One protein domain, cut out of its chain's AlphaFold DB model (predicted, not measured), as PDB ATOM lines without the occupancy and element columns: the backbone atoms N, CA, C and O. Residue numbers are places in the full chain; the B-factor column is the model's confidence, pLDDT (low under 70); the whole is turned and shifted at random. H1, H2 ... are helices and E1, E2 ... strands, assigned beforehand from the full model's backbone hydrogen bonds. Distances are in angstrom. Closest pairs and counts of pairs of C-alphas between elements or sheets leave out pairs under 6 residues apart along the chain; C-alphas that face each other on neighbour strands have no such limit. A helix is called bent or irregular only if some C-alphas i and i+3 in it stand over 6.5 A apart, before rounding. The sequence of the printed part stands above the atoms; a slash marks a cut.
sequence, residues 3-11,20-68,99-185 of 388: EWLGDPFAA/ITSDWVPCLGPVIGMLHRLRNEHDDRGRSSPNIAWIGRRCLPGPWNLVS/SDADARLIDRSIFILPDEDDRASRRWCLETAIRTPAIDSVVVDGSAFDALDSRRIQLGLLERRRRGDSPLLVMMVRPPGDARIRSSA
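AT A GLANCE: This is residues 3 to 11, 20 to 68 and 99 to 185 of the 388 residues of an uncharacterized protein of Planctomycetaceae bacterium (UniProt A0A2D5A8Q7). A five-stranded sheet makes the core, with H5 and H6 side by side over one face and H2 lying along the other. The short helices H1, H3 and H4 form a loose group, with H1 joined to H2 by a tight link, H4 grazing the sheet with residues 105 to 107 and H3 farthest out, while the small H7 follows E5 and lies off the sheet, beyond the end of E5 at residue 173. The printed part has 145 residues, with seven named helices and five named strands in the order E1 H1 H2 E2 H3 H4 E3 H5 E4 H6 E5 H7. The sheet is mixed, its order is E1 E5 E4 E2 E3, and the class is mixed, helices and strands. The whole is compact and rounded, with a radius of gyration of the C-alphas of 14.8 A and spans of 40 by 36 by 27 A.

IN THESE COORDINATES: The sheet holds E1, residues 3 to 5, with C-alpha 3 at (-29.322, -18.253, -45.957); E5, residues 169 to 173, 13.0 A long from first to last C-alpha; E4, residues 135 to 141, 17.1 A; E2, residues 52 to 56, 13.0 A; and E3, residues 109 to 112, 9.7 A. H5, residues 119 to 131, is 18.6 A long, and H6, residues 147 to 162, is 22.6 A long, with C-alpha 147 at (-34.281, -22.452, -55.937). H2, residues 29 to 44, is 22.2 A long. The shorter helices are H1, residues 24 to 27; H3, residues 63 to 66; H4, residues 100 to 107; and H7, residues 176 to 180, which ends with C-alpha 180 at (-41.664, -18.403, -48.763). H7 is irregular: C-alphas 177 and 180 are 7.3 A apart.

HOW THE PARTS SIT: E5 and E4 are parallel, with N 171 and O 138 within hydrogen-bond range at 2.8 A. E4 and E2 are antiparallel, with N 53 and O 139 at 2.8 A. E2 and the edge strand E3 are antiparallel, with N 54 and O 110 at 2.8 A. E5 and the other edge strand, E1, are antiparallel, with N 3 and O 172 at 2.8 A. The sheet and its helices make three layers, helices on both faces of a sheet, with H5 and H6 on one face and H2 on the other. H5 lies over E4 and E2 at a height over the sheet of 9.4 A, and its closest C-alphas to E4 are Ala 129 and Ile 135, 6.4 A apart. H6 lies over E1 and E5 at a height of 9.8 A, from a local plane fitted to just 6 C-alphas. H5 and H6 touch, the closest C-alphas being Ile 130 and Leu 157 at 6.4 A, with a shallow tilt of 12 degrees, the same way. H2 lies over E4 and E2 at a height of 8.5 A and runs along the strands, at 26 degrees to E2 on the local plane. E4, H6, E5 form a strand-helix-strand unit, two parallel neighbour strands with a helix between them in the chain; E3, H5, E4 form a split one, with E2 between its strands; both crossovers are right-handed. H4 only just is on the sheet, with 5 pairs of C-alphas within 10 A, and only grazes it with residues 105 to 107. H3 and H4 are close but not clearly touching, the closest C-alphas being Asn 65 and Ala 101 at 5.7 A, and so are H1 and H3, with Trp 24 and Pro 63 at 7.7 A. H7 is not on the sheet and is apart from H6. Every O i to N i+4 pair is within hydrogen-bond range in H2, H4, H5 and H6; H7 has 0 of 1, with 1 of 2 O i to N i+3 pairs, and H1 and H3 are too short for an i+4 pair.

THE WHOLE: The C-alphas farthest apart, those of Arg 45 and Gly 164, are 43.0 A apart. Residues 12 to 19 and 69 to 98 are not printed; the gaps are 9.2 A from C-alpha 11 to C-alpha 20 and 8.3 A from C-alpha 68 to C-alpha 99. Of the links that are printed whole, none is long. The mean pLDDT of the printed part is 76.4, and 39 residues are under 70: 6 to 11, 20 to 31, 48 to 50, 56 to 68 and 99 to 103.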
ATOM      1  N   GLU A   3     -29.567 -16.923 -45.417       81.06
ATOM      2  CA  GLU A   3     -29.322 -18.253 -45.957       81.06
ATOM      3  C   GLU A   3     -27.839 -18.466 -46.131       81.06
ATOM      4  O   GLU A   3     -27.150 -17.617 -46.690       81.06
ATOM      5  N   TRP A   4     -27.367 -19.617 -45.673       80.31
ATOM      6  CA  TRP A   4     -25.962 -19.963 -45.752       80.31
ATOM      7  C   TRP A   4     -25.792 -21.025 -46.824       80.31
ATOM      8  O   TRP A   4     -26.448 -22.078 -46.823       80.31
ATOM      9  N   LEU A   5     -24.917 -20.718 -47.766       77.50
ATOM     10  CA  LEU A   5     -24.541 -21.580 -48.869       77.50
ATOM     11  C   LEU A   5     -23.083 -21.986 -48.690       77.50
ATOM     12  O   LEU A   5     -22.230 -21.164 -48.363       77.50
ATOM     13  N   GLY A   6     -22.819 -23.266 -48.934       69.75
ATOM     14  CA  GLY A   6     -21.549 -23.898 -48.604       69.75
ATOM     15  C   GLY A   6     -21.684 -24.794 -47.381       69.75
ATOM     16  O   GLY A   6     -22.776 -24.973 -46.830       69.75
ATOM     17  N   ASP A   7     -20.572 -25.408 -47.013       65.25
ATOM     18  CA  ASP A   7     -20.453 -26.173 -45.785       65.25
ATOM     19  C   ASP A   7     -19.660 -25.313 -44.794       65.25
ATOM     20  O   ASP A   7     -18.430 -25.273 -44.889       65.25
ATOM     21  N   PRO A   8     -20.331 -24.572 -43.889       57.84
ATOM     22  CA  PRO A   8     -19.627 -23.761 -42.900       57.84
ATOM     23  C   PRO A   8     -18.792 -24.624 -41.940       57.84
ATOM     24  O   PRO A   8     -17.955 -24.090 -41.224       57.84
ATOM     25  N   PHE A   9     -18.988 -25.949 -41.956       55.91
ATOM     26  CA  PHE A   9     -18.292 -26.929 -41.128       55.91
ATOM     27  C   PHE A   9     -17.221 -27.714 -41.901       55.91
ATOM     28  O   PHE A   9     -16.479 -28.481 -41.300       55.91
ATOM     29  N   ALA A  10     -17.087 -27.522 -43.222       55.06
ATOM     30  CA  ALA A  10     -16.023 -28.167 -44.001       55.06
ATOM     31  C   ALA A  10     -14.638 -27.560 -43.736       55.06
ATOM     32  O   ALA A  10     -13.631 -28.108 -44.193       55.06
ATOM     33  N   ALA A  11     -14.575 -26.418 -43.046       51.50
ATOM     34  CA  ALA A  11     -13.322 -25.834 -42.609       51.50
ATOM     35  C   ALA A  11     -12.803 -26.615 -41.394       51.50
ATOM     36  O   ALA A  11     -13.303 -26.448 -40.287       51.50
ATOM     37  N   ILE A  20     -15.945 -23.318 -33.325       47.66
ATOM     38  CA  ILE A  20     -15.785 -22.375 -34.434       47.66
ATOM     39  C   ILE A  20     -17.129 -21.756 -34.845       47.66
ATOM     40  O   ILE A  20     -17.137 -20.642 -35.322       47.66
ATOM     41  N   THR A  21     -18.281 -22.388 -34.634       44.97
ATOM     42  CA  THR A  21     -19.533 -21.961 -35.294       44.97
ATOM     43  C   THR A  21     -20.307 -20.859 -34.569       44.97
ATOM     44  O   THR A  21     -21.019 -20.098 -35.227       44.97
ATOM     45  N   SER A  22     -20.141 -20.716 -33.250       45.94
ATOM     46  CA  SER A  22     -20.748 -19.629 -32.464       45.94
ATOM     47  C   SER A  22     -20.132 -18.258 -32.755       45.94
ATOM     48  O   SER A  22     -20.788 -17.238 -32.552       45.94
ATOM     49  N   ASP A  23     -18.906 -18.228 -33.281       48.00
ATOM     50  CA  ASP A  23     -18.088 -17.011 -33.316       48.00
ATOM     51  C   ASP A  23     -18.224 -16.223 -34.635       48.00
ATOM     52  O   ASP A  23     -17.812 -15.068 -34.726       48.00
ATOM     53  N   TRP A  24     -18.838 -16.808 -35.673       47.88
ATOM     54  CA  TRP A  24     -18.872 -16.215 -37.026       47.88
ATOM     55  C   TRP A  24     -20.093 -15.338 -37.258       47.88
ATOM     56  O   TRP A  24     -20.030 -14.347 -37.984       47.88
ATOM     57  N   VAL A  25     -21.218 -15.709 -36.649       51.28
ATOM     58  CA  VAL A  25     -22.481 -14.983 -36.789       51.28
ATOM     59  C   VAL A  25     -22.407 -13.561 -36.206       51.28
ATOM     60  O   VAL A  25     -22.927 -12.657 -36.861       51.28
ATOM     61  N   PRO A  26     -21.727 -13.313 -35.062       48.12
ATOM     62  CA  PRO A  26     -21.544 -11.959 -34.536       48.12
ATOM     63  C   PRO A  26     -20.703 -11.056 -35.456       48.12
ATOM     64  O   PRO A  26     -21.050  -9.896 -35.643       48.12
ATOM     65  N   CYS A  27     -19.649 -11.584 -36.098       58.69
ATOM     66  CA  CYS A  27     -18.712 -10.785 -36.910       58.69
ATOM     67  C   CYS A  27     -19.338 -10.149 -38.156       58.69
ATOM     68  O   CYS A  27     -18.849  -9.138 -38.655       58.69
ATOM     69  N   LEU A  28     -20.366 -10.781 -38.727       65.62
ATOM     70  CA  LEU A  28     -20.985 -10.306 -39.968       65.62
ATOM     71  C   LEU A  28     -22.124  -9.316 -39.711       65.62
ATOM     72  O   LEU A  28     -22.592  -8.694 -40.665       65.62
ATOM     73  N   GLY A  29     -22.546  -9.146 -38.452       68.38
ATOM     74  CA  GLY A  29     -23.595  -8.210 -38.037       68.38
ATOM     75  C   GLY A  29     -23.418  -6.814 -38.641       68.38
ATOM     76  O   GLY A  29     -24.316  -6.371 -39.359       68.38
ATOM     77  N   PRO A  30     -22.242  -6.171 -38.490       66.81
ATOM     78  CA  PRO A  30     -21.970  -4.864 -39.086       66.81
ATOM     79  C   PRO A  30     -22.128  -4.823 -40.609       66.81
ATOM     80  O   PRO A  30     -22.772  -3.921 -41.144       66.81
ATOM     81  N   VAL A  31     -21.596  -5.820 -41.325       69.31
ATOM     82  CA  VAL A  31     -21.672  -5.880 -42.797       69.31
ATOM     83  C   VAL A  31     -23.114  -6.053 -43.263       69.31
ATOM     84  O   VAL A  31     -23.556  -5.393 -44.203       69.31
ATOM     85  N   ILE A  32     -23.874  -6.901 -42.577       72.88
ATOM     86  CA  ILE A  32     -25.292  -7.116 -42.859       72.88
ATOM     87  C   ILE A  32     -26.106  -5.858 -42.537       72.88
ATOM     88  O   ILE A  32     -26.963  -5.464 -43.325       72.88
ATOM     89  N   GLY A  33     -25.824  -5.208 -41.407       72.69
ATOM     90  CA  GLY A  33     -26.450  -3.956 -40.996       72.69
ATOM     91  C   GLY A  33     -26.212  -2.841 -42.012       72.69
ATOM     92  O   GLY A  33     -27.160  -2.160 -42.404       72.69
ATOM     93  N   MET A  34     -24.979  -2.704 -42.509       70.69
ATOM     94  CA  MET A  34     -24.647  -1.776 -43.591       70.69
ATOM     95  C   MET A  34     -25.375  -2.120 -44.887       70.69
ATOM     96  O   MET A  34     -25.969  -1.230 -45.481       70.69
ATOM     97  N   LEU A  35     -25.394  -3.388 -45.312       74.12
ATOM     98  CA  LEU A  35     -26.129  -3.797 -46.514       74.12
ATOM     99  C   LEU A  35     -27.626  -3.487 -46.396       74.12
ATOM    100  O   LEU A  35     -28.214  -2.934 -47.322       74.12
ATOM    101  N   HIS A  36     -28.241  -3.771 -45.246       75.25
ATOM    102  CA  HIS A  36     -29.636  -3.416 -44.988       75.25
ATOM    103  C   HIS A  36     -29.870  -1.909 -44.995       75.25
ATOM    104  O   HIS A  36     -30.849  -1.446 -45.574       75.25
ATOM    105  N   ARG A  37     -28.988  -1.140 -44.353       76.38
ATOM    106  CA  ARG A  37     -29.081   0.319 -44.325       76.38
ATOM    107  C   ARG A  37     -28.964   0.899 -45.727       76.38
ATOM    108  O   ARG A  37     -29.824   1.675 -46.122       76.38
ATOM    109  N   LEU A  38     -27.935   0.504 -46.473       71.94
ATOM    110  CA  LEU A  38     -27.712   0.961 -47.839       71.94
ATOM    111  C   LEU A  38     -28.888   0.589 -48.743       71.94
ATOM    112  O   LEU A  38     -29.316   1.407 -49.552       71.94
ATOM    113  N   ARG A  39     -29.457  -0.607 -48.565       76.19
ATOM    114  CA  ARG A  39     -30.684  -1.001 -49.251       76.19
ATOM    115  C   ARG A  39     -31.841  -0.062 -48.941       76.19
ATOM    116  O   ARG A  39     -32.408   0.491 -49.873       76.19
ATOM    117  N   ASN A  40     -32.153   0.157 -47.665       76.50
ATOM    118  CA  ASN A  40     -33.255   1.036 -47.271       76.50
ATOM    119  C   ASN A  40     -33.051   2.468 -47.802       76.50
ATOM    120  O   ASN A  40     -33.970   3.053 -48.357       76.50
ATOM    121  N   GLU A  41     -31.830   3.010 -47.704       75.75
ATOM    122  CA  GLU A  41     -31.500   4.342 -48.232       75.75
ATOM    123  C   GLU A  41     -31.675   4.439 -49.758       75.75
ATOM    124  O   GLU A  41     -32.003   5.507 -50.278       75.75
ATOM    125  N   HIS A  42     -31.431   3.350 -50.489       73.25
ATOM    126  CA  HIS A  42     -31.636   3.295 -51.934       73.25
ATOM    127  C   HIS A  42     -33.108   3.104 -52.307       73.25
ATOM    128  O   HIS A  42     -33.589   3.839 -53.173       73.25
ATOM    129  N   ASP A  43     -33.828   2.222 -51.608       77.00
ATOM    130  CA  ASP A  43     -35.276   2.024 -51.750       77.00
ATOM    131  C   ASP A  43     -36.021   3.358 -51.545       77.00
ATOM    132  O   ASP A  43     -36.831   3.759 -52.385       77.00
ATOM    133  N   ASP A  44     -35.666   4.114 -50.499       79.56
ATOM    134  CA  ASP A  44     -36.236   5.437 -50.200       79.56
ATOM    135  C   ASP A  44     -35.958   6.474 -51.302       79.56
ATOM    136  O   ASP A  44     -36.730   7.414 -51.509       79.56
ATOM    137  N   ARG A  45     -34.856   6.310 -52.040       79.56
ATOM    138  CA  ARG A  45     -34.473   7.173 -53.169       79.56
ATOM    139  C   ARG A  45     -35.025   6.681 -54.508       79.56
ATOM    140  O   ARG A  45     -34.745   7.317 -55.526       79.56
ATOM    141  N   GLY A  46     -35.754   5.561 -54.532       80.62
ATOM    142  CA  GLY A  46     -36.180   4.893 -55.763       80.62
ATOM    143  C   GLY A  46     -35.002   4.450 -56.639       80.62
ATOM    144  O   GLY A  46     -35.121   4.428 -57.862       80.62
ATOM    145  N   ARG A  47     -33.845   4.178 -56.023       73.31
ATOM    146  CA  ARG A  47     -32.622   3.722 -56.691       73.31
ATOM    147  C   ARG A  47     -32.433   2.225 -56.483       73.31
ATOM    148  O   ARG A  47     -32.878   1.670 -55.489       73.31
ATOM    149  N   SER A  48     -31.688   1.618 -57.396       62.78
ATOM    150  CA  SER A  48     -31.132   0.273 -57.276       62.78
ATOM    151  C   SER A  48     -30.284   0.137 -56.013       62.78
ATOM    152  O   SER A  48     -29.321   0.889 -55.868       62.78
ATOM    153  N   SER A  49     -30.602  -0.771 -55.090       58.69
ATOM    154  CA  SER A  49     -29.813  -0.946 -53.861       58.69
ATOM    155  C   SER A  49     -28.456  -1.606 -54.125       58.69
ATOM    156  O   SER A  49     -28.359  -2.459 -55.005       58.69
ATOM    157  N   PRO A  50     -27.380  -1.270 -53.385       59.31
ATOM    158  CA  PRO A  50     -26.156  -2.060 -53.426       59.31
ATOM    159  C   PRO A  50     -26.434  -3.426 -52.818       59.31
ATOM    160  O   PRO A  50     -27.031  -3.556 -51.750       59.31
ATOM    161  N   ASN A  51     -26.001  -4.450 -53.539       72.06
ATOM    162  CA  ASN A  51     -26.554  -5.781 -53.367       72.06
ATOM    163  C   ASN A  51     -25.530  -6.804 -52.907       72.06
ATOM    164  O   ASN A  51     -25.916  -7.936 -52.639       72.06
ATOM    165  N   ILE A  52     -24.236  -6.471 -52.887       71.31
ATOM    166  CA  ILE A  52     -23.184  -7.444 -52.595       71.31
ATOM    167  C   ILE A  52     -22.026  -6.782 -51.846       71.31
ATOM    168  O   ILE A  52     -21.521  -5.744 -52.263       71.31
ATOM    169  N   ALA A  53     -21.574  -7.421 -50.770       73.81
ATOM    170  CA  ALA A  53     -20.312  -7.147 -50.099       73.81
ATOM    171  C   ALA A  53     -19.386  -8.365 -50.242       73.81
ATOM    172  O   ALA A  53     -19.743  -9.481 -49.856       73.81
ATOM    173  N   TRP A  54     -18.198  -8.158 -50.808       78.94
ATOM    174  CA  TRP A  54     -17.124  -9.151 -50.867       78.94
ATOM    175  C   TRP A  54     -16.114  -8.894 -49.762       78.94
ATOM    176  O   TRP A  54     -15.715  -7.758 -49.523       78.94
ATOM    177  N   ILE A  55     -15.666  -9.963 -49.119       73.88
ATOM    178  CA  ILE A  55     -14.721  -9.914 -48.011       73.88
ATOM    179  C   ILE A  55     -13.548 -10.831 -48.377       73.88
ATOM    180  O   ILE A  55     -13.708 -12.037 -48.589       73.88
ATOM    181  N   GLY A  56     -12.365 -10.232 -48.527       68.94
ATOM    182  CA  GLY A  56     -11.172 -10.906 -49.046       68.94
ATOM    183  C   GLY A  56     -10.411 -11.766 -48.028       68.94
ATOM    184  O   GLY A  56     -10.644 -11.695 -46.825       68.94
ATOM    185  N   ARG A  57      -9.407 -12.509 -48.515       54.69
ATOM    186  CA  ARG A  57      -8.568 -13.461 -47.753       54.69
ATOM    187  C   ARG A  57      -7.795 -12.930 -46.557       54.69
ATOM    188  O   ARG A  57      -7.426 -13.669 -45.650       54.69
ATOM    189  N   ARG A  58      -7.530 -11.627 -46.532       48.41
ATOM    190  CA  ARG A  58      -6.918 -10.974 -45.365       48.41
ATOM    191  C   ARG A  58      -7.935 -10.714 -44.250       48.41
ATOM    192  O   ARG A  58      -7.583 -10.127 -43.235       48.41
ATOM    193  N   CYS A  59      -9.179 -11.136 -44.432       44.97
ATOM    194  CA  CYS A  59     -10.297 -10.911 -43.530       44.97
ATOM    195  C   CYS A  59     -11.012 -12.236 -43.300       44.97
ATOM    196  O   CYS A  59     -12.228 -12.313 -43.410       44.97
ATOM    197  N   LEU A  60     -10.267 -13.288 -42.945       43.03
ATOM    198  CA  LEU A  60     -10.892 -14.335 -42.148       43.03
ATOM    199  C   LEU A  60     -11.512 -13.623 -40.939       43.03
ATOM    200  O   LEU A  60     -10.750 -13.036 -40.162       43.03
ATOM    201  N   PRO A  61     -12.843 -13.638 -40.746       46.44
ATOM    202  CA  PRO A  61     -13.437 -13.304 -39.462       46.44
ATOM    203  C   PRO A  61     -13.127 -14.477 -38.525       46.44
ATOM    204  O   PRO A  61     -13.993 -15.229 -38.102       46.44
ATOM    205  N   GLY A  62     -11.838 -14.733 -38.302       38.09
ATOM    206  CA  GLY A  62     -11.405 -15.708 -37.330       38.09
ATOM    207  C   GLY A  62     -11.707 -15.155 -35.940       38.09
ATOM    208  O   GLY A  62     -11.665 -13.934 -35.751       38.09
ATOM    209  N   PRO A  63     -11.894 -16.024 -34.936       40.16
ATOM    210  CA  PRO A  63     -12.021 -15.601 -33.539       40.16
ATOM    211  C   PRO A  63     -10.857 -14.699 -33.083       40.16
ATOM    212  O   PRO A  63     -11.005 -13.891 -32.178       40.16
ATOM    213  N   TRP A  64      -9.712 -14.751 -33.769       34.16
ATOM    214  CA  TRP A  64      -8.523 -13.924 -33.549       34.16
ATOM    215  C   TRP A  64      -8.726 -12.422 -33.788       34.16
ATOM    216  O   TRP A  64      -7.990 -11.625 -33.212       34.16
ATOM    217  N   ASN A  65      -9.714 -12.031 -34.601       38.91
ATOM    218  CA  ASN A  65     -10.093 -10.626 -34.777       38.91
ATOM    219  C   ASN A  65     -11.159 -10.184 -33.759       38.91
ATOM    220  O   ASN A  65     -11.372  -8.989 -33.609       38.91
ATOM    221  N   LEU A  66     -11.791 -11.126 -33.044       36.53
ATOM    222  CA  LEU A  66     -12.770 -10.876 -31.977       36.53
ATOM    223  C   LEU A  66     -12.197 -11.005 -30.563       36.53
ATOM    224  O   LEU A  66     -12.826 -10.564 -29.601       36.53
ATOM    225  N   VAL A  67     -11.003 -11.583 -30.402       31.70
ATOM    226  CA  VAL A  67     -10.257 -11.410 -29.161       31.70
ATOM    227  C   VAL A  67      -9.888  -9.939 -29.107       31.70
ATOM    228  O   VAL A  67      -8.942  -9.505 -29.765       31.70
ATOM    229  N   SER A  68     -10.648  -9.178 -28.314       37.41
ATOM    230  CA  SER A  68     -10.187  -7.923 -27.735       37.41
ATOM    231  C   SER A  68      -8.738  -8.154 -27.339       37.41
ATOM    232  O   SER A  68      -8.461  -8.893 -26.387       37.41
ATOM    233  N   SER A  99     -15.034  -0.853 -32.252       58.94
ATOM    234  CA  SER A  99     -14.124  -1.936 -31.901       58.94
ATOM    235  C   SER A  99     -13.182  -2.120 -33.089       58.94
ATOM    236  O   SER A  99     -13.653  -2.286 -34.210       58.94
ATOM    237  N   ASP A 100     -11.870  -1.983 -32.884       63.75
ATOM    238  CA  ASP A 100     -10.847  -1.946 -33.949       63.75
ATOM    239  C   ASP A 100     -11.002  -3.115 -34.954       63.75
ATOM    240  O   ASP A 100     -10.638  -3.018 -36.125       63.75
ATOM    241  N   ALA A 101     -11.627  -4.212 -34.518       60.75
ATOM    242  CA  ALA A 101     -12.057  -5.334 -35.344       60.75
ATOM    243  C   ALA A 101     -13.027  -4.958 -36.484       60.75
ATOM    244  O   ALA A 101     -12.830  -5.382 -37.625       60.75
ATOM    245  N   ASP A 102     -14.047  -4.157 -36.189       63.47
ATOM    246  CA  ASP A 102     -15.121  -3.807 -37.114       63.47
ATOM    247  C   ASP A 102     -14.638  -2.845 -38.195       63.47
ATOM    248  O   ASP A 102     -14.883  -3.072 -39.380       63.47
ATOM    249  N   ALA A 103     -13.879  -1.813 -37.810       68.69
ATOM    250  CA  ALA A 103     -13.288  -0.870 -38.759       68.69
ATOM    251  C   ALA A 103     -12.409  -1.601 -39.788       68.69
ATOM    252  O   ALA A 103     -12.547  -1.398 -40.993       68.69
ATOM    253  N   ARG A 104     -11.596  -2.563 -39.330       70.00
ATOM    254  CA  ARG A 104     -10.753  -3.389 -40.208       70.00
ATOM    255  C   ARG A 104     -11.548  -4.292 -41.143       70.00
ATOM    256  O   ARG A 104     -11.058  -4.597 -42.230       70.00
ATOM    257  N   LEU A 105     -12.719  -4.773 -40.725       70.88
ATOM    258  CA  LEU A 105     -13.589  -5.574 -41.584       70.88
ATOM    259  C   LEU A 105     -14.162  -4.713 -42.715       70.88
ATOM    260  O   LEU A 105     -14.137  -5.136 -43.871       70.88
ATOM    261  N   ILE A 106     -14.616  -3.500 -42.388       73.12
ATOM    262  CA  ILE A 106     -15.148  -2.540 -43.361       73.12
ATOM    263  C   ILE A 106     -14.059  -2.109 -44.346       73.12
ATOM    264  O   ILE A 106     -14.266  -2.225 -45.554       73.12
ATOM    265  N   ASP A 107     -12.881  -1.718 -43.854       76.50
ATOM    266  CA  ASP A 107     -11.741  -1.266 -44.670       76.50
ATOM    267  C   ASP A 107     -11.257  -2.310 -45.686       76.50
ATOM    268  O   ASP A 107     -10.564  -1.989 -46.652       76.50
ATOM    269  N   ARG A 108     -11.594  -3.583 -45.466       74.75
ATOM    270  CA  ARG A 108     -11.209  -4.698 -46.338       74.75
ATOM    271  C   ARG A 108     -12.387  -5.326 -47.080       74.75
ATOM    272  O   ARG A 108     -12.216  -6.350 -47.750       74.75
ATOM    273  N   SER A 109     -13.568  -4.733 -46.950       82.31
ATOM    274  CA  SER A 109     -14.757  -5.124 -47.694       82.31
ATOM    275  C   SER A 109     -14.871  -4.321 -48.986       82.31
ATOM    276  O   SER A 109     -14.543  -3.138 -49.043       82.31
ATOM    277  N   ILE A 110     -15.329  -4.979 -50.047       84.62
ATOM    278  CA  ILE A 110     -15.619  -4.348 -51.333       84.62
ATOM    279  C   ILE A 110     -17.127  -4.400 -51.528       84.62
ATOM    280  O   ILE A 110     -17.711  -5.482 -51.609       84.62
ATOM    281  N   PHE A 111     -17.754  -3.231 -51.609       83.88
ATOM    282  CA  PHE A 111     -19.175  -3.108 -51.909       83.88
ATOM    283  C   PHE A 111     -19.371  -2.984 -53.412       83.88
ATOM    284  O   PHE A 111     -18.766  -2.129 -54.056       83.88
ATOM    285  N   ILE A 112     -20.229  -3.838 -53.961       83.94
ATOM    286  CA  ILE A 112     -20.539  -3.860 -55.385       83.94
ATOM    287  C   ILE A 112     -22.001  -3.495 -55.573       83.94
ATOM    288  O   ILE A 112     -22.916  -4.146 -55.054       83.94
ATOM    289  N   LEU A 113     -22.192  -2.446 -56.362       82.94
ATOM    290  CA  LEU A 113     -23.468  -2.033 -56.905       82.94
ATOM    291  C   LEU A 113     -23.458  -2.409 -58.394       82.94
ATOM    292  O   LEU A 113     -22.730  -1.767 -59.148       82.94
ATOM    293  N   PRO A 114     -24.172  -3.465 -58.819       77.44
ATOM    294  CA  PRO A 114     -24.306  -3.750 -60.242       77.44
ATOM    295  C   PRO A 114     -25.038  -2.593 -60.941       77.44
ATOM    296  O   PRO A 114     -25.916  -1.973 -60.339       77.44
ATOM    297  N   ASP A 115     -24.679  -2.322 -62.199       73.75
ATOM    298  CA  ASP A 115     -25.260  -1.228 -62.997       73.75
ATOM    299  C   ASP A 115     -26.789  -1.344 -63.094       73.75
ATOM    300  O   ASP A 115     -27.516  -0.354 -62.994       73.75
ATOM    301  N   GLU A 116     -27.272  -2.582 -63.213       76.31
ATOM    302  CA  GLU A 116     -28.681  -2.934 -63.130       76.31
ATOM    303  C   GLU A 116     -28.954  -3.694 -61.827       76.31
ATOM    304  O   GLU A 116     -28.276  -4.665 -61.483       76.31
ATOM    305  N   ASP A 117     -30.001  -3.292 -61.102       72.38
ATOM    306  CA  ASP A 117     -30.493  -4.015 -59.918       72.38
ATOM    307  C   ASP A 117     -31.363  -5.209 -60.297       72.38
ATOM    308  O   ASP A 117     -32.450  -5.468 -59.769       72.38
ATOM    309  N   ASP A 118     -30.868  -5.957 -61.266       82.50
ATOM    310  CA  ASP A 118     -31.532  -7.118 -61.780       82.50
ATOM    311  C   ASP A 118     -30.935  -8.392 -61.163       82.50
ATOM    312  O   ASP A 118     -29.803  -8.476 -60.666       82.50
ATOM    313  N   ARG A 119     -31.763  -9.432 -61.159       88.06
ATOM    314  CA  ARG A 119     -31.397 -10.740 -60.619       88.06
ATOM    315  C   ARG A 119     -30.177 -11.324 -61.346       88.06
ATOM    316  O   ARG A 119     -29.389 -12.033 -60.713       88.06
ATOM    317  N   ALA A 120     -30.022 -11.074 -62.651       89.19
ATOM    318  CA  ALA A 120     -28.949 -11.672 -63.434       89.19
ATOM    319  C   ALA A 120     -27.584 -11.066 -63.087       89.19
ATOM    320  O   ALA A 120     -26.639 -11.840 -62.907       89.19
ATOM    321  N   SER A 121     -27.495  -9.744 -62.911       87.00
ATOM    322  CA  SER A 121     -26.259  -9.049 -62.532       87.00
ATOM    323  C   SER A 121     -25.792  -9.462 -61.144       87.00
ATOM    324  O   SER A 121     -24.641  -9.870 -60.978       87.00
ATOM    325  N   ARG A 122     -26.698  -9.500 -60.152       88.38
ATOM    326  CA  ARG A 122     -26.363  -9.997 -58.801       88.38
ATOM    327  C   ARG A 122     -25.809 -11.421 -58.833       88.38
ATOM    328  O   ARG A 122     -24.802 -11.727 -58.192       88.38
ATOM    329  N   ARG A 123     -26.456 -12.304 -59.599       91.75
ATOM    330  CA  ARG A 123     -26.009 -13.690 -59.775       91.75
ATOM    331  C   ARG A 123     -24.644 -13.756 -60.462       91.75
ATOM    332  O   ARG A 123     -23.801 -14.532 -60.025       91.75
ATOM    333  N   TRP A 124     -24.413 -12.956 -61.503       91.38
ATOM    334  CA  TRP A 124     -23.130 -12.910 -62.208       91.38
ATOM    335  C   TRP A 124     -21.992 -12.443 -61.294       91.38
ATOM    336  O   TRP A 124     -20.946 -13.094 -61.244       91.38
ATOM    337  N   CYS A 125     -22.205 -11.386 -60.507       91.19
ATOM    338  CA  CYS A 125     -21.234 -10.925 -59.516       91.19
ATOM    339  C   CYS A 125     -20.918 -12.029 -58.497       91.19
ATOM    340  O   CYS A 125     -19.755 -12.289 -58.198       91.19
ATOM    341  N   LEU A 126     -21.934 -12.733 -57.995       92.25
ATOM    342  CA  LEU A 126     -21.729 -13.827 -57.048       92.25
ATOM    343  C   LEU A 126     -20.975 -15.015 -57.668       92.25
ATOM    344  O   LEU A 126     -20.071 -15.563 -57.043       92.25
ATOM    345  N   GLU A 127     -21.302 -15.405 -58.901       93.88
ATOM    346  CA  GLU A 127     -20.557 -16.436 -59.633       93.88
ATOM    347  C   GLU A 127     -19.102 -16.040 -59.867       93.88
ATOM    348  O   GLU A 127     -18.210 -16.883 -59.761       93.88
ATOM    349  N   THR A 128     -18.860 -14.766 -60.164       93.25
ATOM    350  CA  THR A 128     -17.511 -14.214 -60.300       93.25
ATOM    351  C   THR A 128     -16.766 -14.341 -58.980       93.25
ATOM    352  O   THR A 128     -15.682 -14.914 -58.958       93.25
ATOM    353  N   ALA A 129     -17.396 -13.958 -57.868       92.19
ATOM    354  CA  ALA A 129     -16.785 -14.064 -56.553       92.19
ATOM    355  C   ALA A 129     -16.395 -15.506 -56.186       92.19
ATOM    356  O   ALA A 129     -15.310 -15.759 -55.665       92.19
ATOM    357  N   ILE A 130     -17.254 -16.472 -56.529       93.44
ATOM    358  CA  ILE A 130     -16.988 -17.906 -56.342       93.44
ATOM    359  C   ILE A 130     -15.780 -18.368 -57.154       93.44
ATOM    360  O   ILE A 130     -15.015 -19.205 -56.677       93.44
ATOM    361  N   ARG A 131     -15.571 -17.822 -58.352       92.75
ATOM    362  CA  ARG A 131     -14.409 -18.142 -59.191       92.75
ATOM    363  C   ARG A 131     -13.135 -17.413 -58.759       92.75
ATOM    364  O   ARG A 131     -12.069 -17.777 -59.237       92.75
ATOM    365  N   THR A 132     -13.218 -16.411 -57.881       92.00
ATOM    366  CA  THR A 132     -12.069 -15.603 -57.451       92.00
ATOM    367  C   THR A 132     -11.449 -16.151 -56.160       92.00
ATOM    368  O   THR A 132     -12.051 -16.017 -55.089       92.00
ATOM    369  N   PRO A 133     -10.219 -16.702 -56.186       89.19
ATOM    370  CA  PRO A 133      -9.599 -17.312 -55.005       89.19
ATOM    371  C   PRO A 133      -9.284 -16.331 -53.871       89.19
ATOM    372  O   PRO A 133      -9.044 -16.759 -52.746       89.19
ATOM    373  N   ALA A 134      -9.247 -15.025 -54.156       87.31
ATOM    374  CA  ALA A 134      -8.939 -13.972 -53.187       87.31
ATOM    375  C   ALA A 134     -10.108 -13.620 -52.251       87.31
ATOM    376  O   ALA A 134      -9.902 -12.889 -51.282       87.31
ATOM    377  N   ILE A 135     -11.316 -14.110 -52.539       88.38
ATOM    378  CA  ILE A 135     -12.528 -13.839 -51.763       88.38
ATOM    379  C   ILE A 135     -12.797 -15.025 -50.839       88.38
ATOM    380  O   ILE A 135     -12.792 -16.167 -51.299       88.38
ATOM    381  N   ASP A 136     -13.046 -14.728 -49.563       86.56
ATOM    382  CA  ASP A 136     -13.284 -15.716 -48.501       86.56
ATOM    383  C   ASP A 136     -14.715 -15.683 -47.973       86.56
ATOM    384  O   ASP A 136     -15.242 -16.708 -47.535       86.56
ATOM    385  N   SER A 137     -15.381 -14.528 -48.037       88.25
ATOM    386  CA  SER A 137     -16.816 -14.469 -47.793       88.25
ATOM    387  C   SER A 137     -17.532 -13.464 -48.687       88.25
ATOM    388  O   SER A 137     -16.954 -12.491 -49.169       88.25
ATOM    389  N   VAL A 138     -18.804 -13.744 -48.955       91.25
ATOM    390  CA  VAL A 138     -19.696 -12.887 -49.735       91.25
ATOM    391  C   VAL A 138     -21.018 -12.772 -49.004       91.25
ATOM    392  O   VAL A 138     -21.651 -13.785 -48.704       91.25
ATOM    393  N   VAL A 139     -21.458 -11.540 -48.771       90.56
ATOM    394  CA  VAL A 139     -22.814 -11.237 -48.318       90.56
ATOM    395  C   VAL A 139     -23.562 -10.605 -49.485       90.56
ATOM    396  O   VAL A 139     -23.067  -9.667 -50.096       90.56
ATOM    397  N   VAL A 140     -24.728 -11.131 -49.839       91.31
ATOM    398  CA  VAL A 140     -25.486 -10.702 -51.024       91.31
ATOM    399  C   VAL A 140     -26.972 -10.569 -50.705       91.31
ATOM    400  O   VAL A 140     -27.518 -11.391 -49.971       91.31
ATOM    401  N   ASP A 141     -27.647  -9.572 -51.273       89.19
ATOM    402  CA  ASP A 141     -29.105  -9.509 -51.310       89.19
ATOM    403  C   ASP A 141     -29.642 -10.646 -52.188       89.19
ATOM    404  O   ASP A 141     -29.505 -10.662 -53.413       89.19
ATOM    405  N   GLY A 142     -30.260 -11.622 -51.534       89.62
ATOM    406  CA  GLY A 142     -30.909 -12.766 -52.159       89.62
ATOM    407  C   GLY A 142     -32.324 -12.461 -52.652       89.62
ATOM    408  O   GLY A 142     -33.089 -13.404 -52.878       89.62
ATOM    409  N   SER A 143     -32.709 -11.187 -52.762       87.00
ATOM    410  CA  SER A 143     -34.002 -10.785 -53.312       87.00
ATOM    411  C   SER A 143     -34.211 -11.354 -54.718       87.00
ATOM    412  O   SER A 143     -33.326 -11.310 -55.581       87.00
ATOM    413  N   ALA A 144     -35.390 -11.937 -54.939       86.56
ATOM    414  CA  ALA A 144     -35.789 -12.605 -56.181       86.56
ATOM    415  C   ALA A 144     -34.948 -13.833 -56.596       86.56
ATOM    416  O   ALA A 144     -35.245 -14.438 -57.629       86.56
ATOM    417  N   PHE A 145     -33.947 -14.255 -55.811       91.94
ATOM    418  CA  PHE A 145     -33.205 -15.482 -56.105       91.94
ATOM    419  C   PHE A 145     -34.110 -16.686 -55.887       91.94
ATOM    420  O   PHE A 145     -34.699 -16.835 -54.816       91.94
ATOM    421  N   ASP A 146     -34.190 -17.593 -56.846       92.06
ATOM    422  CA  ASP A 146     -35.023 -18.785 -56.715       92.06
ATOM    423  C   ASP A 146     -34.223 -20.023 -56.258       92.06
ATOM    424  O   ASP A 146     -33.058 -19.970 -55.831       92.06
ATOM    425  N   ALA A 147     -34.888 -21.177 -56.290       90.81
ATOM    426  CA  ALA A 147     -34.281 -22.452 -55.937       90.81
ATOM    427  C   ALA A 147     -33.182 -22.882 -56.930       90.81
ATOM    428  O   ALA A 147     -32.286 -23.636 -56.545       90.81
ATOM    429  N   LEU A 148     -33.245 -22.431 -58.188       93.25
ATOM    430  CA  LEU A 148     -32.244 -22.734 -59.208       93.25
ATOM    431  C   LEU A 148     -30.995 -21.875 -59.015       93.25
ATOM    432  O   LEU A 148     -29.896 -22.416 -59.102       93.25
ATOM    433  N   ASP A 149     -31.138 -20.589 -58.676       93.38
ATOM    434  CA  ASP A 149     -29.981 -19.726 -58.388       93.38
ATOM    435  C   ASP A 149     -29.195 -20.247 -57.190       93.38
ATOM    436  O   ASP A 149     -27.992 -20.484 -57.281       93.38
ATOM    437  N   SER A 150     -29.892 -20.506 -56.080       91.81
ATOM    438  CA  SER A 150     -29.276 -21.081 -54.880       91.81
ATOM    439  C   SER A 150     -28.582 -22.413 -55.187       91.81
ATOM    440  O   SER A 150     -27.464 -22.652 -54.720       91.81
ATOM    441  N   ARG A 151     -29.181 -23.262 -56.037       92.50
ATOM    442  CA  ARG A 151     -28.566 -24.532 -56.449       92.50
ATOM    443  C   ARG A 151     -27.315 -24.305 -57.287       92.50
ATOM    444  O   ARG A 151     -26.315 -24.987 -57.074       92.50
ATOM    445  N   ARG A 152     -27.358 -23.362 -58.220       94.50
ATOM    446  CA  ARG A 152     -26.226 -23.007 -59.077       94.50
ATOM    447  C   ARG A 152     -25.054 -22.472 -58.258       94.50
ATOM    448  O   ARG A 152     -23.925 -22.894 -58.481       94.50
ATOM    449  N   ILE A 153     -25.333 -21.652 -57.248       93.56
ATOM    450  CA  ILE A 153     -24.328 -21.165 -56.299       93.56
ATOM    451  C   ILE A 153     -23.691 -22.326 -55.527       93.56
ATOM    452  O   ILE A 153     -22.469 -22.412 -55.453       93.56
ATOM    453  N   GLN A 154     -24.486 -23.271 -55.013       91.38
ATOM    454  CA  GLN A 154     -23.943 -24.462 -54.341       91.38
ATOM    455  C   GLN A 154     -23.046 -25.302 -55.246       91.38
ATOM    456  O   GLN A 154     -22.022 -25.803 -54.789       91.38
ATOM    457  N   LEU A 155     -23.430 -25.472 -56.512       93.12
ATOM    458  CA  LEU A 155     -22.608 -26.187 -57.485       93.12
ATOM    459  C   LEU A 155     -21.296 -25.443 -57.753       93.12
ATOM    460  O   LEU A 155     -20.253 -26.084 -57.806       93.12
ATOM    461  N   GLY A 156     -21.330 -24.111 -57.842       94.06
ATOM    462  CA  GLY A 156     -20.125 -23.289 -57.950       94.06
ATOM    463  C   GLY A 156     -19.194 -23.442 -56.744       94.06
ATOM    464  O   GLY A 156     -17.993 -23.618 -56.915       94.06
ATOM    465  N   LEU A 157     -19.741 -23.442 -55.525       92.38
ATOM    466  CA  LEU A 157     -18.963 -23.661 -54.299       92.38
ATOM    467  C   LEU A 157     -18.374 -25.078 -54.227       92.38
ATOM    468  O   LEU A 157     -17.237 -25.255 -53.792       92.38
ATOM    469  N   LEU A 158     -19.123 -26.090 -54.674       91.00
ATOM    470  CA  LEU A 158     -18.628 -27.464 -54.766       91.00
ATOM    471  C   LEU A 158     -17.485 -27.579 -55.781       91.00
ATOM    472  O   LEU A 158     -16.494 -28.251 -55.512       91.00
ATOM    473  N   GLU A 159     -17.622 -26.925 -56.930       94.06
ATOM    474  CA  GLU A 159     -16.597 -26.885 -57.970       94.06
ATOM    475  C   GLU A 159     -15.323 -26.188 -57.479       94.06
ATOM    476  O   GLU A 159     -14.234 -26.736 -57.621       94.06
ATOM    477  N   ARG A 160     -15.462 -25.040 -56.804       92.19
ATOM    478  CA  ARG A 160     -14.353 -24.358 -56.121       92.19
ATOM    479  C   ARG A 160     -13.615 -25.309 -55.170       92.19
ATOM    480  O   ARG A 160     -12.399 -25.451 -55.246       92.19
ATOM    481  N   ARG A 161     -14.351 -26.048 -54.331       89.56
ATOM    482  CA  ARG A 161     -13.763 -27.050 -53.423       89.56
ATOM    483  C   ARG A 161     -13.015 -28.157 -54.172       89.56
ATOM    484  O   ARG A 161     -11.946 -28.562 -53.731       89.56
ATOM    485  N   ARG A 162     -13.556 -28.658 -55.288       91.31
ATOM    486  CA  ARG A 162     -12.909 -29.705 -56.104       91.31
ATOM    487  C   ARG A 162     -11.582 -29.250 -56.706       91.31
ATOM    488  O   ARG A 162     -10.690 -30.076 -56.854       91.31
ATOM    489  N   ARG A 163     -11.445 -27.957 -57.006       93.50
ATOM    490  CA  ARG A 163     -10.192 -27.350 -57.490       93.50
ATOM    491  C   ARG A 163      -9.130 -27.190 -56.401       93.50
ATOM    492  O   ARG A 163      -8.000 -26.846 -56.718       93.50
ATOM    493  N   GLY A 164      -9.477 -27.436 -55.136       91.62
ATOM    494  CA  GLY A 164      -8.587 -27.183 -54.003       91.62
ATOM    495  C   GLY A 164      -8.473 -25.702 -53.635       91.62
ATOM    496  O   GLY A 164      -7.585 -25.332 -52.868       91.62
ATOM    497  N   ASP A 165      -9.364 -24.853 -54.155       90.62
ATOM    498  CA  ASP A 165      -9.434 -23.447 -53.766       90.62
ATOM    499  C   ASP A 165      -9.880 -23.306 -52.300       90.62
ATOM    500  O   ASP A 165     -10.478 -24.213 -51.708       90.62
ATOM    501  N   SER A 166      -9.626 -22.134 -51.704       84.56
ATOM    502  CA  SER A 166     -10.053 -21.857 -50.329       84.56
ATOM    503  C   SER A 166     -11.570 -21.988 -50.165       84.56
ATOM    504  O   SER A 166     -12.320 -21.658 -51.093       84.56
ATOM    505  N   PRO A 167     -12.048 -22.429 -48.988       85.75
ATOM    506  CA  PRO A 167     -13.472 -22.404 -48.693       85.75
ATOM    507  C   PRO A 167     -13.993 -20.965 -48.785       85.75
ATOM    508  O   PRO A 167     -13.356 -20.034 -48.303       85.75
ATOM    509  N   LEU A 168     -15.158 -20.802 -49.410       88.06
ATOM    510  CA  LEU A 168     -15.848 -19.523 -49.547       88.06
ATOM    511  C   LEU A 168     -17.178 -19.597 -48.800       88.06
ATOM    512  O   LEU A 168     -18.010 -20.459 -49.095       88.06
ATOM    513  N   LEU A 169     -17.391 -18.674 -47.865       86.88
ATOM    514  CA  LEU A 169     -18.663 -18.523 -47.172       86.88
ATOM    515  C   LEU A 169     -19.589 -17.603 -47.974       86.88
ATOM    516  O   LEU A 169     -19.281 -16.432 -48.173       86.88
ATOM    517  N   VAL A 170     -20.749 -18.104 -48.400       90.75
ATOM    518  CA  VAL A 170     -21.761 -17.272 -49.065       90.75
ATOM    519  C   VAL A 170     -22.986 -17.130 -48.175       90.75
ATOM    520  O   VAL A 170     -23.645 -18.112 -47.824       90.75
ATOM    521  N   MET A 171     -23.316 -15.883 -47.865       90.94
ATOM    522  CA  MET A 171     -24.462 -15.486 -47.071       90.94
ATOM    523  C   MET A 171     -25.446 -14.698 -47.934       90.94
ATOM    524  O   MET A 171     -25.163 -13.589 -48.373       90.94
ATOM    525  N   MET A 172     -26.627 -15.263 -48.167       91.31
ATOM    526  CA  MET A 172     -27.714 -14.569 -48.858       91.31
ATOM    527  C   MET A 172     -28.685 -13.971 -47.845       91.31
ATOM    528  O   MET A 172     -29.313 -14.686 -47.063       91.31
ATOM    529  N   VAL A 173     -28.850 -12.658 -47.893       90.69
ATOM    530  CA  VAL A 173     -29.796 -11.894 -47.086       90.69
ATOM    531  C   VAL A 173     -31.089 -11.749 -47.877       90.69
ATOM    532  O   VAL A 173     -31.113 -11.123 -48.925       90.69
ATOM    533  N   ARG A 174     -32.182 -12.347 -47.405       88.69
ATOM    534  CA  ARG A 174     -33.505 -12.262 -48.032       88.69
ATOM    535  C   ARG A 174     -34.439 -11.315 -47.284       88.69
ATOM    536  O   ARG A 174     -34.537 -11.420 -46.046       88.69
ATOM    537  N   PRO A 175     -35.202 -10.476 -48.011       86.56
ATOM    538  CA  PRO A 175     -36.255  -9.671 -47.414       86.56
ATOM    539  C   PRO A 175     -37.391 -10.560 -46.870       86.56
ATOM    540  O   PRO A 175     -37.554 -11.704 -47.307       86.56
ATOM    541  N   PRO A 176     -38.217 -10.055 -45.936       82.69
ATOM    542  CA  PRO A 176     -39.313 -10.828 -45.345       82.69
ATOM    543  C   PRO A 176     -40.324 -11.373 -46.368       82.69
ATOM    544  O   PRO A 176     -40.826 -12.483 -46.194       82.69
ATOM    545  N   GLY A 177     -40.586 -10.635 -47.456       85.06
ATOM    546  CA  GLY A 177     -41.486 -11.069 -48.536       85.06
ATOM    547  C   GLY A 177     -41.032 -12.357 -49.234       85.06
ATOM    548  O   GLY A 177     -41.861 -13.176 -49.634       85.06
ATOM    549  N   ASP A 178     -39.722 -12.600 -49.262       86.00
ATOM    550  CA  ASP A 178     -39.105 -13.737 -49.946       86.00
ATOM    551  C   ASP A 178     -38.974 -14.972 -49.047       86.00
ATOM    552  O   ASP A 178     -38.484 -16.018 -49.479       86.00
ATOM    553  N   ALA A 179     -39.451 -14.903 -47.800       84.06
ATOM    554  CA  ALA A 179     -39.341 -15.992 -46.832       84.06
ATOM    555  C   ALA A 179     -39.936 -17.324 -47.330       84.06
ATOM    556  O   ALA A 179     -39.480 -18.407 -46.950       84.06
ATOM    557  N   ARG A 180     -40.959 -17.246 -48.191       86.88
ATOM    558  CA  ARG A 180     -41.664 -18.403 -48.763       86.88
ATOM    559  C   ARG A 180     -40.987 -18.979 -50.005       86.88
ATOM    560  O   ARG A 180     -41.297 -20.109 -50.380       86.88
ATOM    561  N   ILE A 181     -40.080 -18.234 -50.641       88.38
ATOM    562  CA  ILE A 181     -39.350 -18.716 -51.815       88.38
ATOM    563  C   ILE A 181     -38.524 -19.923 -51.381       88.38
ATOM    564  O   ILE A 181     -37.932 -19.935 -50.300       88.38
ATOM    565  N   ARG A 182     -38.512 -20.990 -52.179       88.38
ATOM    566  CA  ARG A 182     -37.698 -22.170 -51.874       88.38
ATOM    567  C   ARG A 182     -36.234 -21.851 -52.164       88.38
ATOM    568  O   ARG A 182     -35.923 -21.317 -53.218       88.38
ATOM    569  N   SER A 183     -35.349 -22.229 -51.249       86.69
ATOM    570  CA  SER A 183     -33.899 -22.135 -51.431       86.69
ATOM    571  C   SER A 183     -33.269 -23.513 -51.326       86.69
ATOM    572  O   SER A 183     -33.780 -24.399 -50.623       86.69
ATOM    573  N   SER A 184     -32.166 -23.714 -52.040       88.25
ATOM    574  CA  SER A 184     -31.362 -24.916 -51.902       88.25
ATOM    575  C   SER A 184     -30.367 -24.855 -50.743       88.25
ATOM    576  O   SER A 184     -29.795 -25.903 -50.446       88.25
ATOM    577  N   ALA A 185     -30.214 -23.690 -50.091       86.06
ATOM    578  CA  ALA A 185     -29.244 -23.402 -49.033       86.06
ATOM    579  C   ALA A 185     -29.123 -24.499 -47.963       86.06
ATOM    580  O   ALA A 185     -30.102 -25.170 -47.615       86.06
TER     581      ALA A 185